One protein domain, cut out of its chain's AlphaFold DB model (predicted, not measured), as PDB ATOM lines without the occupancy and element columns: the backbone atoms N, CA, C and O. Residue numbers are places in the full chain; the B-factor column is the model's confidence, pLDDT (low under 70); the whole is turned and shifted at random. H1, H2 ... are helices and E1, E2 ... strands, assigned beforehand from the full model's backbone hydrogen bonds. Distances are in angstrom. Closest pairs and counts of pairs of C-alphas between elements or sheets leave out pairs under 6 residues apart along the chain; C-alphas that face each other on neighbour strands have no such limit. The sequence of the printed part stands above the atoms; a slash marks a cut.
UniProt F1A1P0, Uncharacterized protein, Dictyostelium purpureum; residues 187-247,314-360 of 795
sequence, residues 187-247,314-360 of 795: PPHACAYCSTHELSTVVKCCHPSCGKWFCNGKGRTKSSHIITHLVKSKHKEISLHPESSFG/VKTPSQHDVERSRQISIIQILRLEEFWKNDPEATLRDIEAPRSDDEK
ATOM      1  N   PRO A 187     -25.824  48.315  12.676       86.69
ATOM      2  CA  PRO A 187     -25.373  47.720  13.929       86.69
ATOM      3  C   PRO A 187     -24.040  46.967  13.761       86.69
ATOM      4  O   PRO A 187     -23.850  46.302  12.739       86.69
ATOM      5  N   PRO A 188     -23.137  46.983  14.759       87.44
ATOM      6  CA  PRO A 188     -21.794  46.398  14.639       87.44
ATOM      7  C   PRO A 188     -21.792  44.870  14.454       87.44
ATOM      8  O   PRO A 188     -20.766  44.293  14.099       87.44
ATOM      9  N   HIS A 189     -22.933  44.208  14.675       90.62
ATOM     10  CA  HIS A 189     -23.162  42.786  14.406       90.62
ATOM     11  C   HIS A 189     -23.753  42.488  13.014       90.62
ATOM     12  O   HIS A 189     -24.135  41.349  12.734       90.62
ATOM     13  N   ALA A 190     -23.871  43.486  12.133       91.38
ATOM     14  CA  ALA A 190     -24.364  43.301  10.771       91.38
ATOM     15  C   ALA A 190     -23.444  42.386   9.945       91.38
ATOM     16  O   ALA A 190     -22.220  42.476  10.000       91.38
ATOM     17  N   CYS A 191     -24.040  41.517   9.125       93.75
ATOM     18  CA  CYS A 191     -23.289  40.623   8.252       93.75
ATOM     19  C   CYS A 191     -22.456  41.410   7.228       93.75
ATOM     20  O   CYS A 191     -23.021  42.092   6.373       93.75
ATOM     21  N   ALA A 192     -21.134  41.223   7.243       92.00
ATOM     22  CA  ALA A 192     -20.189  41.952   6.390       92.00
ATOM     23  C   ALA A 192     -20.413  41.774   4.868       92.00
ATOM     24  O   ALA A 192     -19.935  42.579   4.073       92.00
ATOM     25  N   TYR A 193     -21.173  40.754   4.446       92.50
ATOM     26  CA  TYR A 193     -21.542  40.519   3.042       92.50
ATOM     27  C   TYR A 193     -22.864  41.184   2.630       92.50
ATOM     28  O   TYR A 193     -22.921  41.862   1.604       92.50
ATOM     29  N   CYS A 194     -23.940  40.993   3.403       90.31
ATOM     30  CA  CYS A 194     -25.299  41.383   2.997       90.31
ATOM     31  C   CYS A 194     -25.981  42.416   3.914       90.31
ATOM     32  O   CYS A 194     -27.139  42.770   3.685       90.31
ATOM     33  N   SER A 195     -25.297  42.916   4.948       90.25
ATOM     34  CA  SER A 195     -25.797  43.872   5.960       90.25
ATOM     35  C   SER A 195     -27.032  43.429   6.775       90.25
ATOM     36  O   SER A 195     -27.599  44.218   7.531       90.25
ATOM     37  N   THR A 196     -27.431  42.153   6.694       88.94
ATOM     38  CA  THR A 196     -28.449  41.563   7.584       88.94
ATOM     39  C   THR A 196     -27.948  41.558   9.028       88.94
ATOM     40  O   THR A 196     -26.850  41.074   9.291       88.94
ATOM     41  N   HIS A 197     -28.758  42.074   9.951       90.81
ATOM     42  CA  HIS A 197     -28.381  42.359  11.341       90.81
ATOM     43  C   HIS A 197     -29.429  41.867  12.364       90.81
ATOM     44  O   HIS A 197     -29.511  42.389  13.475       90.81
ATOM     45  N   GLU A 198     -30.252  40.873  12.010       88.88
ATOM     46  CA  GLU A 198     -31.176  40.261  12.973       88.88
ATOM     47  C   GLU A 198     -30.395  39.365  13.949       88.88
ATOM     48  O   GLU A 198     -29.747  38.403  13.522       88.88
ATOM     49  N   LEU A 199     -30.491  39.663  15.250       89.88
ATOM     50  CA  LEU A 199     -29.701  39.065  16.339       89.88
ATOM     51  C   LEU A 199     -29.669  37.531  16.320       89.88
ATOM     52  O   LEU A 199     -28.649  36.928  16.637       89.88
ATOM     53  N   SER A 200     -30.779  36.889  15.939       88.88
ATOM     54  CA  SER A 200     -30.891  35.426  15.941       88.88
ATOM     55  C   SER A 200     -30.366  34.743  14.670       88.88
ATOM     56  O   SER A 200     -30.408  33.517  14.574       88.88
ATOM     57  N   THR A 201     -29.852  35.523  13.710       92.69
ATOM     58  CA  THR A 201     -29.366  35.046  12.402       92.69
ATOM     59  C   THR A 201     -27.870  35.243  12.174       92.69
ATOM     60  O   THR A 201     -27.337  34.704  11.200       92.69
ATOM     61  N   VAL A 202     -27.198  36.023  13.030       94.19
ATOM     62  CA  VAL A 202     -25.785  36.405  12.900       94.19
ATOM     63  C   VAL A 202     -24.901  35.715  13.934       94.19
ATOM     64  O   VAL A 202     -25.309  35.480  15.068       94.19
ATOM     65  N   VAL A 203     -23.669  35.417  13.531       95.69
ATOM     66  CA  VAL A 203     -22.608  34.867  14.382       95.69
ATOM     67  C   VAL A 203     -21.280  35.548  14.075       95.69
ATOM     68  O   VAL A 203     -21.052  36.020  12.954       95.69
ATOM     69  N   LYS A 204     -20.406  35.611  15.076       96.12
ATOM     70  CA  LYS A 204     -19.094  36.253  14.986       96.12
ATOM     71  C   LYS A 204     -18.029  35.228  14.627       96.12
ATOM     72  O   LYS A 204     -18.010  34.147  15.210       96.12
ATOM     73  N   CYS A 205     -17.108  35.563  13.727       95.62
ATOM     74  CA  CYS A 205     -15.879  34.793  13.569       95.62
ATOM     75  C   CYS A 205     -14.883  35.167  14.676       95.62
ATOM     76  O   CYS A 205     -14.477  36.326  14.789       95.62
ATOM     77  N   CYS A 206     -14.470  34.185  15.478       92.19
ATOM     78  CA  CYS A 206     -13.578  34.395  16.624       92.19
ATOM     79  C   CYS A 206     -12.084  34.322  16.274       92.19
ATOM     80  O   CYS A 206     -11.247  34.417  17.169       92.19
ATOM     81  N   HIS A 207     -11.725  34.164  14.995       89.19
ATOM     82  CA  HIS A 207     -10.320  34.105  14.599       89.19
ATOM     83  C   HIS A 207      -9.601  35.444  14.878       89.19
ATOM     84  O   HIS A 207     -10.163  36.491  14.531       89.19
ATOM     85  N   PRO A 208      -8.372  35.449  15.443       84.00
ATOM     86  CA  PRO A 208      -7.695  36.675  15.888       84.00
ATOM     87  C   PRO A 208      -7.495  37.757  14.819       84.00
ATOM     88  O   PRO A 208      -7.429  38.933  15.159       84.00
ATOM     89  N   SER A 209      -7.419  37.382  13.539       83.38
ATOM     90  CA  SER A 209      -7.274  38.310  12.406       83.38
ATOM     91  C   SER A 209      -8.600  38.793  11.797       83.38
ATOM     92  O   SER A 209      -8.575  39.508  10.799       83.38
ATOM     93  N   CYS A 210      -9.757  38.380  12.332       88.44
ATOM     94  CA  CYS A 210     -11.054  38.601  11.691       88.44
ATOM     95  C   CYS A 210     -12.030  39.434  12.527       88.44
ATOM     96  O   CYS A 210     -12.341  40.562  12.155       88.44
ATOM     97  N   GLY A 211     -12.583  38.865  13.605       89.31
ATOM     98  CA  GLY A 211     -13.589  39.505  14.464       89.31
ATOM     99  C   GLY A 211     -14.945  39.859  13.819       89.31
ATOM    100  O   GLY A 211     -15.835  40.312  14.539       89.31
ATOM    101  N   LYS A 212     -15.115  39.672  12.500       93.94
ATOM    102  CA  LYS A 212     -16.284  40.097  11.706       93.94
ATOM    103  C   LYS A 212     -17.516  39.205  11.922       93.94
ATOM    104  O   LYS A 212     -17.406  38.035  12.296       93.94
ATOM    105  N   TRP A 213     -18.696  39.764  11.651       95.88
ATOM    106  CA  TRP A 213     -19.992  39.087  11.771       95.88
ATOM    107  C   TRP A 213     -20.538  38.627  10.418       95.88
ATOM    108  O   TRP A 213     -20.418  39.319   9.403       95.88
ATOM    109  N   PHE A 214     -21.195  37.467  10.410       96.62
ATOM    110  CA  PHE A 214     -21.794  36.866   9.219       96.62
ATOM    111  C   PHE A 214     -23.128  36.193   9.556       96.62
ATOM    112  O   PHE A 214     -23.294  35.653  10.647       96.62
ATOM    113  N   CYS A 215     -24.086  36.202   8.625       95.44
ATOM    114  CA  CYS A 215     -25.381  35.556   8.837       95.44
ATOM    115  C   CYS A 215     -25.411  34.093   8.358       95.44
ATOM    116  O   CYS A 215     -24.642  33.680   7.484       95.44
ATOM    117  N   ASN A 216     -26.360  33.317   8.886       95.69
ATOM    118  CA  ASN A 216     -26.675  31.965   8.410       95.69
ATOM    119  C   ASN A 216     -27.539  31.963   7.120       95.69
ATOM    120  O   ASN A 216     -27.936  30.912   6.617       95.69
ATOM    121  N   GLY A 217     -27.842  33.138   6.558       93.44
ATOM    122  CA  GLY A 217     -28.547  33.276   5.282       93.44
ATOM    123  C   GLY A 217     -27.666  32.924   4.083       93.44
ATOM    124  O   GLY A 217     -26.455  33.141   4.113       93.44
ATOM    125  N   LYS A 218     -28.280  32.386   3.020       91.62
ATOM    126  CA  LYS A 218     -27.585  32.014   1.772       91.62
ATOM    127  C   LYS A 218     -27.614  33.103   0.697       91.62
ATOM    128  O   LYS A 218     -26.776  33.075  -0.189       91.62
ATOM    129  N   GLY A 219     -28.565  34.043   0.733       87.75
ATOM    130  CA  GLY A 219     -28.678  35.101  -0.281       87.75
ATOM    131  C   GLY A 219     -28.655  34.545  -1.713       87.75
ATOM    132  O   GLY A 219     -29.549  33.800  -2.105       87.75
ATOM    133  N   ARG A 220     -27.603  34.884  -2.473       85.50
ATOM    134  CA  ARG A 220     -27.341  34.378  -3.837       85.50
ATOM    135  C   ARG A 220     -26.253  33.291  -3.905       85.50
ATOM    136  O   ARG A 220     -25.883  32.867  -5.000       85.50
ATOM    137  N   THR A 221     -25.709  32.840  -2.772       87.69
ATOM    138  CA  THR A 221     -24.678  31.793  -2.692       87.69
ATOM    139  C   THR A 221     -25.259  30.399  -2.433       87.69
ATOM    140  O   THR A 221     -26.380  30.231  -1.962       87.69
ATOM    141  N   LYS A 222     -24.483  29.351  -2.755       88.88
ATOM    142  CA  LYS A 222     -24.879  27.940  -2.536       88.88
ATOM    143  C   LYS A 222     -24.772  27.495  -1.068       88.88
ATOM    144  O   LYS A 222     -25.340  26.475  -0.691       88.88
ATOM    145  N   SER A 223     -24.026  28.245  -0.269       93.00
ATOM    146  CA  SER A 223     -23.786  28.076   1.165       93.00
ATOM    147  C   SER A 223     -24.204  29.343   1.906       93.00
ATOM    148  O   SER A 223     -24.334  30.402   1.292       93.00
ATOM    149  N   SER A 224     -24.413  29.248   3.218       95.19
ATOM    150  CA  SER A 224     -24.629  30.426   4.070       95.19
ATOM    151  C   SER A 224     -23.410  31.357   4.077       95.19
ATOM    152  O   SER A 224     -22.284  30.912   3.831       95.19
ATOM    153  N   HIS A 225     -23.604  32.643   4.369       95.25
ATOM    154  CA  HIS A 225     -22.516  33.623   4.391       95.25
ATOM    155  C   HIS A 225     -21.418  33.264   5.405       95.25
ATOM    156  O   HIS A 225     -20.246  33.281   5.033       95.25
ATOM    157  N   ILE A 226     -21.770  32.835   6.626       96.06
ATOM    158  CA  ILE A 226     -20.773  32.371   7.607       96.06
ATOM    159  C   ILE A 226     -19.991  31.139   7.121       96.06
ATOM    160  O   ILE A 226     -18.765  31.154   7.160       96.06
ATOM    161  N   ILE A 227     -20.650  30.091   6.614       95.50
ATOM    162  CA  ILE A 227     -19.942  28.883   6.149       95.50
ATOM    163  C   ILE A 227     -19.072  29.188   4.926       95.50
ATOM    164  O   ILE A 227     -17.969  28.658   4.807       95.50
ATOM    165  N   THR A 228     -19.527  30.086   4.049       94.75
ATOM    166  CA  THR A 228     -18.723  30.575   2.921       94.75
ATOM    167  C   THR A 228     -17.465  31.291   3.418       94.75
ATOM    168  O   THR A 228     -16.390  31.022   2.886       94.75
ATOM    169  N   HIS A 229     -17.582  32.121   4.464       94.88
ATOM    170  CA  HIS A 229     -16.436  32.802   5.061       94.88
ATOM    171  C   HIS A 229     -15.440  31.834   5.708       94.88
ATOM    172  O   HIS A 229     -14.263  31.822   5.351       94.88
ATOM    173  N   LEU A 230     -15.900  30.976   6.624       94.25
ATOM    174  CA  LEU A 230     -15.028  30.050   7.359       94.25
ATOM    175  C   LEU A 230     -14.240  29.120   6.416       94.25
ATOM    176  O   LEU A 230     -13.057  28.865   6.631       94.25
ATOM    177  N   VAL A 231     -14.861  28.664   5.321       92.06
ATOM    178  CA  VAL A 231     -14.191  27.837   4.303       92.06
ATOM    179  C   VAL A 231     -13.148  28.625   3.497       92.06
ATOM    180  O   VAL A 231     -12.123  28.056   3.125       92.06
ATOM    181  N   LYS A 232     -13.379  29.912   3.204       90.00
ATOM    182  CA  LYS A 232     -12.477  30.720   2.362       90.00
ATOM    183  C   LYS A 232     -11.296  31.304   3.129       90.00
ATOM    184  O   LYS A 232     -10.167  31.221   2.654       90.00
ATOM    185  N   SER A 233     -11.552  31.792   4.333       88.06
ATOM    186  CA  SER A 233     -10.543  32.276   5.282       88.06
ATOM    187  C   SER A 233      -9.794  31.164   6.036       88.06
ATOM    188  O   SER A 233      -8.809  31.434   6.719       88.06
ATOM    189  N   LYS A 234     -10.249  29.905   5.932       90.62
ATOM    190  CA  LYS A 234      -9.795  28.739   6.723       90.62
ATOM    191  C   LYS A 234     -10.029  28.875   8.244       90.62
ATOM    192  O   LYS A 234      -9.518  28.052   9.011       90.62
ATOM    193  N   HIS A 235     -10.804  29.868   8.689       92.50
ATOM    194  CA  HIS A 235     -11.185  30.064  10.090       92.50
ATOM    195  C   HIS A 235     -12.118  28.946  10.593       92.50
ATOM    196  O   HIS A 235     -12.874  28.356   9.825       92.50
ATOM    197  N   LYS A 236     -12.075  28.648  11.900       93.19
ATOM    198  CA  LYS A 236     -12.737  27.460  12.482       93.19
ATOM    199  C   LYS A 236     -13.601  27.724  13.720       93.19
ATOM    200  O   LYS A 236     -14.341  26.829  14.109       93.19
ATOM    201  N   GLU A 237     -13.514  28.910  14.321       93.62
ATOM    202  CA  GLU A 237     -14.125  29.229  15.621       93.62
ATOM    203  C   GLU A 237     -15.158  30.357  15.496       93.62
ATOM    204  O   GLU A 237     -14.918  31.341  14.785       93.62
ATOM    205  N   ILE A 238     -16.286  30.236  16.205       95.19
ATOM    206  CA  ILE A 238     -17.359  31.244  16.230       95.19
ATOM    207  C   ILE A 238     -17.969  31.439  17.629       95.19
ATOM    208  O   ILE A 238     -17.961  30.515  18.447       95.19
ATOM    209  N   SER A 239     -18.558  32.616  17.862       94.12
ATOM    210  CA  SER A 239     -19.470  32.876  18.985       94.12
ATOM    211  C   SER A 239     -20.835  33.377  18.512       94.12
ATOM    212  O   SER A 239     -20.999  33.892  17.397       94.12
ATOM    213  N   LEU A 240     -21.837  33.164  19.362       93.69
ATOM    214  CA  LEU A 240     -23.206  33.637  19.171       93.69
ATOM    215  C   LEU A 240     -23.355  35.090  19.661       93.69
ATOM    216  O   LEU A 240     -22.492  35.613  20.364       93.69
ATOM    217  N   HIS A 241     -24.440  35.772  19.285       92.75
ATOM    218  CA  HIS A 241     -24.664  37.150  19.736       92.75
ATOM    219  C   HIS A 241     -24.925  37.216  21.260       92.75
ATOM    220  O   HIS A 241     -25.711  36.399  21.749       92.75
ATOM    221  N   PRO A 242     -24.377  38.200  22.010       88.75
ATOM    222  CA  PRO A 242     -24.613  38.351  23.453       88.75
ATOM    223  C   PRO A 242     -26.088  38.395  23.872       88.75
ATOM    224  O   PRO A 242     -26.442  37.917  24.944       88.75
ATOM    225  N   GLU A 243     -26.952  38.930  23.007       85.75
ATOM    226  CA  GLU A 243     -28.410  39.009  23.201       85.75
ATOM    227  C   GLU A 243     -29.185  37.871  22.501       85.75
ATOM    228  O   GLU A 243     -30.402  37.941  22.331       85.75
ATOM    229  N   SER A 244     -28.495  36.824  22.035       86.25
ATOM    230  CA  SER A 244     -29.133  35.620  21.495       86.25
ATOM    231  C   SER A 244     -29.738  34.756  22.609       86.25
ATOM    232  O   SER A 244     -29.381  34.883  23.781       86.25
ATOM    233  N   SER A 245     -30.586  33.791  22.237       80.31
ATOM    234  CA  SER A 245     -31.154  32.786  23.154       80.31
ATOM    235  C   SER A 245     -30.116  31.963  23.937       80.31
ATOM    236  O   SER A 245     -30.492  31.249  24.863       80.31
ATOM    237  N   PHE A 246     -28.839  32.035  23.553       83.06
ATOM    238  CA  PHE A 246     -27.724  31.282  24.126       83.06
ATOM    239  C   PHE A 246     -26.586  32.191  24.646       83.06
ATOM    240  O   PHE A 246     -25.542  31.681  25.052       83.06
ATOM    241  N   GLY A 247     -26.766  33.519  24.651       83.56
ATOM    242  CA  GLY A 247     -25.761  34.492  25.103       83.56
ATOM    243  C   GLY A 247     -24.491  34.561  24.240       83.56
ATOM    244  O   GLY A 247     -24.445  34.017  23.137       83.56
ATOM    245  N   VAL A 314     -28.747  28.805  15.003       92.31
ATOM    246  CA  VAL A 314     -28.686  30.087  14.284       92.31
ATOM    247  C   VAL A 314     -29.778  30.095  13.222       92.31
ATOM    248  O   VAL A 314     -29.736  29.306  12.276       92.31
ATOM    249  N   LYS A 315     -30.762  30.988  13.341       92.38
ATOM    250  CA  LYS A 315     -31.867  31.050  12.380       92.38
ATOM    251  C   LYS A 315     -31.374  31.496  11.006       92.38
ATOM    252  O   LYS A 315     -30.454  32.302  10.872       92.38
ATOM    253  N   THR A 316     -32.040  31.025   9.961       91.62
ATOM    254  CA  THR A 316     -31.946  31.644   8.636       91.62
ATOM    255  C   THR A 316     -32.785  32.933   8.619       91.62
ATOM    256  O   THR A 316     -33.930  32.872   9.072       91.62
ATOM    257  N   PRO A 317     -32.281  34.062   8.083       91.69
ATOM    258  CA  PRO A 317     -33.076  35.276   7.871       91.69
ATOM    259  C   PRO A 317     -34.363  35.003   7.086       91.69
ATOM    260  O   PRO A 317     -34.380  34.120   6.223       91.69
ATOM    261  N   SER A 318     -35.432  35.761   7.355       89.12
ATOM    262  CA  SER A 318     -36.692  35.595   6.622       89.12
ATOM    263  C   SER A 318     -36.549  36.020   5.155       89.12
ATOM    264  O   SER A 318     -35.651  36.787   4.805       89.12
ATOM    265  N   GLN A 319     -37.452  35.558   4.282       84.56
ATOM    266  CA  GLN A 319     -37.438  35.935   2.862       84.56
ATOM    267  C   GLN A 319     -37.465  37.463   2.670       84.56
ATOM    268  O   GLN A 319     -36.693  37.989   1.877       84.56
ATOM    269  N   HIS A 320     -38.283  38.171   3.450       84.75
ATOM    270  CA  HIS A 320     -38.370  39.634   3.445       84.75
ATOM    271  C   HIS A 320     -37.029  40.304   3.796       84.75
ATOM    272  O   HIS A 320     -36.649  41.310   3.197       84.75
ATOM    273  N   ASP A 321     -36.276  39.725   4.732       82.69
ATOM    274  CA  ASP A 321     -34.990  40.274   5.169       82.69
ATOM    275  C   ASP A 321     -33.862  39.896   4.203       82.69
ATOM    276  O   ASP A 321     -32.917  40.664   4.041       82.69
ATOM    277  N   VAL A 322     -33.983  38.765   3.498       84.06
ATOM    278  CA  VAL A 322     -33.130  38.423   2.348       84.06
ATOM    279  C   VAL A 322     -33.386  39.383   1.186       84.06
ATOM    280  O   VAL A 322     -32.420  39.888   0.618       84.06
ATOM    281  N   GLU A 323     -34.643  39.691   0.860       81.88
ATOM    282  CA  GLU A 323     -35.020  40.633  -0.208       81.88
ATOM    283  C   GLU A 323     -34.552  42.068   0.088       81.88
ATOM    284  O   GLU A 323     -34.112  42.767  -0.823       81.88
ATOM    285  N   ARG A 324     -34.564  42.485   1.363       83.06
ATOM    286  CA  ARG A 324     -33.994  43.767   1.819       83.06
ATOM    287  C   ARG A 324     -32.471  43.757   1.998       83.06
ATOM    288  O   ARG A 324     -31.864  44.824   2.029       83.06
ATOM    289  N   SER A 325     -31.842  42.588   2.137       85.12
ATOM    290  CA  SER A 325     -30.385  42.479   2.286       85.12
ATOM    291  C   SER A 325     -29.644  42.800   0.987       85.12
ATOM    292  O   SER A 325     -30.151  42.576  -0.118       85.12
ATOM    293  N   ARG A 326     -28.401  43.287   1.107       84.62
ATOM    294  CA  ARG A 326     -27.558  43.612  -0.050       84.62
ATOM    295  C   ARG A 326     -27.308  42.351  -0.882       84.62
ATOM    296  O   ARG A 326     -26.762  41.359  -0.400       84.62
ATOM    297  N   GLN A 327     -27.686  42.429  -2.155       85.62
ATOM    298  CA  GLN A 327     -27.764  41.324  -3.115       85.62
ATOM    299  C   GLN A 327     -26.402  40.908  -3.714       85.62
ATOM    300  O   GLN A 327     -26.240  40.795  -4.931       85.62
ATOM    301  N   ILE A 328     -25.428  40.683  -2.834       88.44
ATOM    302  CA  ILE A 328     -24.043  40.311  -3.139       88.44
ATOM    303  C   ILE A 328     -23.944  38.983  -3.918       88.44
ATOM    304  O   ILE A 328     -24.677  38.025  -3.657       88.44
ATOM    305  N   SER A 329     -23.033  38.917  -4.891       88.50
ATOM    306  CA  SER A 329     -22.717  37.701  -5.652       88.50
ATOM    307  C   SER A 329     -21.542  36.917  -5.052       88.50
ATOM    308  O   SER A 329     -20.701  37.469  -4.342       88.50
ATOM    309  N   ILE A 330     -21.416  35.631  -5.405       87.19
ATOM    310  CA  ILE A 330     -20.260  34.817  -4.989       87.19
ATOM    311  C   ILE A 330     -18.921  35.393  -5.486       87.19
ATOM    312  O   ILE A 330     -17.917  35.253  -4.801       87.19
ATOM    313  N   ILE A 331     -18.894  36.074  -6.638       85.69
ATOM    314  CA  ILE A 331     -17.666  36.665  -7.193       85.69
ATOM    315  C   ILE A 331     -17.235  37.882  -6.361       85.69
ATOM    316  O   ILE A 331     -16.061  37.993  -6.017       85.69
ATOM    317  N   GLN A 332     -18.181  38.741  -5.961       87.75
ATOM    318  CA  GLN A 332     -17.916  39.843  -5.025       87.75
ATOM    319  C   GLN A 332     -17.428  39.325  -3.661       87.75
ATOM    320  O   GLN A 332     -16.473  39.874  -3.126       87.75
ATOM    321  N   ILE A 333     -18.010  38.237  -3.131       89.62
ATOM    322  CA  ILE A 333     -17.537  37.598  -1.885       89.62
ATOM    323  C   ILE A 333     -16.091  37.108  -2.018       89.62
ATOM    324  O   ILE A 333     -15.280  37.359  -1.133       89.62
ATOM    325  N   LEU A 334     -15.754  36.424  -3.116       88.19
ATOM    326  CA  LEU A 334     -14.402  35.899  -3.332       88.19
ATOM    327  C   LEU A 334     -13.356  37.017  -3.417       88.19
ATOM    328  O   LEU A 334     -12.298  36.889  -2.809       88.19
ATOM    329  N   ARG A 335     -13.670  38.122  -4.108       85.06
ATOM    330  CA  ARG A 335     -12.807  39.314  -4.154       85.06
ATOM    331  C   ARG A 335     -12.684  40.004  -2.792       85.06
ATOM    332  O   ARG A 335     -11.606  40.472  -2.452       85.06
ATOM    333  N   LEU A 336     -13.757  40.046  -2.000       89.62
ATOM    334  CA  LEU A 336     -13.757  40.679  -0.676       89.62
ATOM    335  C   LEU A 336     -12.897  39.909   0.333       89.62
ATOM    336  O   LEU A 336     -12.067  40.510   1.006       89.62
ATOM    337  N   GLU A 337     -13.005  38.581   0.355       90.44
ATOM    338  CA  GLU A 337     -12.116  37.704   1.137       90.44
ATOM    339  C   GLU A 337     -10.648  37.804   0.700       90.44
ATOM    340  O   GLU A 337      -9.740  37.598   1.499       90.44
ATOM    341  N   GLU A 338     -10.398  38.111  -0.574       86.38
ATOM    342  CA  GLU A 338      -9.053  38.331  -1.094       86.38
ATOM    343  C   GLU A 338      -8.477  39.690  -0.683       86.38
ATOM    344  O   GLU A 338      -7.323  39.752  -0.262       86.38
ATOM    345  N   PHE A 339      -9.280  40.755  -0.724       83.81
ATOM    346  CA  PHE A 339      -8.890  42.067  -0.204       83.81
ATOM    347  C   PHE A 339      -8.605  42.001   1.304       83.81
ATOM    348  O   PHE A 339      -7.565  42.495   1.736       83.81
ATOM    349  N   TRP A 340      -9.450  41.314   2.085       89.44
ATOM    350  CA  TRP A 340      -9.292  41.156   3.540       89.44
ATOM    351  C   TRP A 340      -8.016  40.418   3.983       89.44
ATOM    352  O   TRP A 340      -7.672  40.485   5.163       89.44
ATOM    353  N   LYS A 341      -7.273  39.768   3.071       82.94
ATOM    354  CA  LYS A 341      -5.909  39.271   3.348       82.94
ATOM    355  C   LYS A 341      -4.913  40.415   3.601       82.94
ATOM    356  O   LYS A 341      -3.978  40.243   4.375       82.94
ATOM    357  N   ASN A 342      -5.106  41.545   2.916       82.12
ATOM    358  CA  ASN A 342      -4.166  42.670   2.843       82.12
ATOM    359  C   ASN A 342      -4.696  43.918   3.566       82.12
ATOM    360  O   ASN A 342      -3.931  44.613   4.229       82.12
ATOM    361  N   ASP A 343      -5.996  44.188   3.443       83.31
ATOM    362  CA  ASP A 343      -6.711  45.276   4.113       83.31
ATOM    363  C   ASP A 343      -8.000  44.723   4.745       83.31
ATOM    364  O   ASP A 343      -8.998  44.526   4.044       83.31
ATOM    365  N   PRO A 344      -8.003  44.450   6.063       84.94
ATOM    366  CA  PRO A 344      -9.174  43.934   6.761       84.94
ATOM    367  C   PRO A 344     -10.398  44.857   6.725       84.94
ATOM    368  O   PRO A 344     -11.501  44.355   6.923       84.94
ATOM    369  N   GLU A 345     -10.252  46.162   6.491       83.25
ATOM    370  CA  GLU A 345     -11.369  47.119   6.551       83.25
ATOM    371  C   GLU A 345     -11.971  47.436   5.172       83.25
ATOM    372  O   GLU A 345     -12.968  48.154   5.079       83.25
ATOM    373  N   ALA A 346     -11.432  46.830   4.107       84.31
ATOM    374  CA  ALA A 346     -11.950  46.952   2.750       84.31
ATOM    375  C   ALA A 346     -13.444  46.590   2.644       84.31
ATOM    376  O   ALA A 346     -13.929  45.612   3.228       84.31
ATOM    377  N   THR A 347     -14.177  47.359   1.838       84.00
ATOM    378  CA  THR A 347     -15.619  47.211   1.621       84.00
ATOM    379  C   THR A 347     -15.931  46.776   0.185       84.00
ATOM    380  O   THR A 347     -15.064  46.701  -0.684       84.00
ATOM    381  N   LEU A 348     -17.210  46.524  -0.113       79.75
ATOM    382  CA  LEU A 348     -17.641  46.252  -1.491       79.75
ATOM    383  C   LEU A 348     -17.419  47.430  -2.457       79.75
ATOM    384  O   LEU A 348     -17.209  47.184  -3.641       79.75
ATOM    385  N   ARG A 349     -17.412  48.683  -1.974       78.69
ATOM    386  CA  ARG A 349     -17.159  49.863  -2.825       78.69
ATOM    387  C   ARG A 349     -15.747  49.818  -3.427       78.69
ATOM    388  O   ARG A 349     -15.555  50.185  -4.581       78.69
ATOM    389  N   ASP A 350     -14.787  49.283  -2.677       75.81
ATOM    390  CA  ASP A 350     -13.361  49.222  -3.032       75.81
ATOM    391  C   ASP A 350     -13.041  48.132  -4.077       75.81
ATOM    392  O   ASP A 350     -11.964  48.123  -4.678       75.81
ATOM    393  N   ILE A 351     -14.002  47.231  -4.310       69.94
ATOM    394  CA  ILE A 351     -13.963  46.105  -5.262       69.94
ATOM    395  C   ILE A 351     -14.752  46.422  -6.541       69.94
ATOM    396  O   ILE A 351     -14.513  45.822  -7.589       69.94
ATOM    397  N   GLU A 352     -15.704  47.354  -6.454       67.75
ATOM    398  CA  GLU A 352     -16.508  47.846  -7.580       67.75
ATOM    399  C   GLU A 352     -15.800  48.981  -8.348       67.75
ATOM    400  O   GLU A 352     -16.215  49.337  -9.451       67.75
ATOM    401  N   ALA A 353     -14.683  49.495  -7.819       62.12
ATOM    402  CA  ALA A 353     -13.750  50.347  -8.547       62.12
ATOM    403  C   ALA A 353     -12.964  49.532  -9.604       62.12
ATOM    404  O   ALA A 353     -12.265  48.582  -9.236       62.12
ATOM    405  N   PRO A 354     -13.019  49.886 -10.905       52.00
ATOM    406  CA  PRO A 354     -12.296  49.157 -11.945       52.00
ATOM    407  C   PRO A 354     -10.780  49.348 -11.790       52.00
ATOM    408  O   PRO A 354     -10.272  50.468 -11.874       52.00
ATOM    409  N   ARG A 355     -10.056  48.246 -11.573       55.09
ATOM    410  CA  ARG A 355      -8.586  48.209 -11.527       55.09
ATOM    411  C   ARG A 355      -8.012  47.797 -12.882       55.09
ATOM    412  O   ARG A 355      -8.646  47.036 -13.606       55.09
ATOM    413  N   SER A 356      -6.785  48.232 -13.167       53.62
ATOM    414  CA  SER A 356      -5.949  47.717 -14.267       53.62
ATOM    415  C   SER A 356      -5.882  46.189 -14.267       53.62
ATOM    416  O   SER A 356      -6.052  45.542 -15.291       53.62
ATOM    417  N   ASP A 357      -5.707  45.622 -13.078       50.97
ATOM    418  CA  ASP A 357      -5.455  44.202 -12.837       50.97
ATOM    419  C   ASP A 357      -6.716  43.332 -13.024       50.97
ATOM    420  O   ASP A 357      -6.664  42.113 -12.871       50.97
ATOM    421  N   ASP A 358      -7.860  43.966 -13.303       52.44
ATOM    422  CA  ASP A 358      -9.169  43.331 -13.468       52.44
ATOM    423  C   ASP A 358      -9.556  43.144 -14.951       52.44
ATOM    424  O   ASP A 358     -10.576  42.518 -15.263       52.44
ATOM    425  N   GLU A 359      -8.729  43.657 -15.873       62.44
ATOM    426  CA  GLU A 359      -8.831  43.392 -17.306       62.44
ATOM    427  C   GLU A 359      -8.459  41.930 -17.583       62.44
ATOM    428  O   GLU A 359      -7.305  41.509 -17.497       62.44
ATOM    429  N   LYS A 360      -9.477  41.113 -17.878       70.19
ATOM    430  CA  LYS A 360      -9.278  39.690 -18.165       70.19
ATOM    431  C   LYS A 360      -8.408  39.527 -19.415       70.19
ATOM    432  O   LYS A 360      -8.696  40.186 -20.415       70.19
TER     433      LYS A 360
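This is residues 187 to 247 and 314 to 360 of the 795 residues of an uncharacterized protein of Dictyostelium purpureum (UniProt F1A1P0). With little regular structure, the domain is largely loops round a small sheet, with H1 over one face, H3 packed on H1, and residues 353 to 360 sticking out. The 108 printed residues, 39 in named elements, run E1, E2, H1, E3, H2, H3, H4: mixed class, antiparallel sheet E2 E1 E3. It is compact, radius of gyration of the C-alphas 13.9 A, spanning 47 by 33 by 24 A.

E1, residues 202 to 205, begins at C-alpha 202 (-25.785, 36.405, 12.900). E2 is 213 to 215, H1 225 to 233, 12.1 A long, E3 238 to 240, H2 319 to 324, H3 330 to 339, 14.3 A long, and H4 349 to 352, ending at C-alpha 352 (-16.508, 47.846, -7.580).

Hairpin E1 and E2 has N 203 and O 214 at 2.9 A; antiparallel E1 and E3 have N 204 and O 239 at 2.9 A, within hydrogen-bond range. E2, H1, E3 form a split strand-helix-strand unit, E1 between its strands, with a right-handed crossover. H1 is on the sheet, height 9.3 A; its closest C-alphas to E2 are Ile 226 and Phe 214, 4.9 A. H1 touches H3, closest C-alphas Ser 233 and Glu 337, 7.0 A, at a steep tilt of 46 degrees. H3 and H4 only just touch, with 3 pairs of C-alphas within 8 A, closest Arg 335 and Ile 351, 7.0 A. H2 touches no helix. Every O i to N i+4 pair is within range in H1, H2, H3; H4 is too short.

Residues 248 to 313 are not printed; C-alphas 247 and 314 are 12.0 A apart. Residues 351 to 359 have pLDDT under 70.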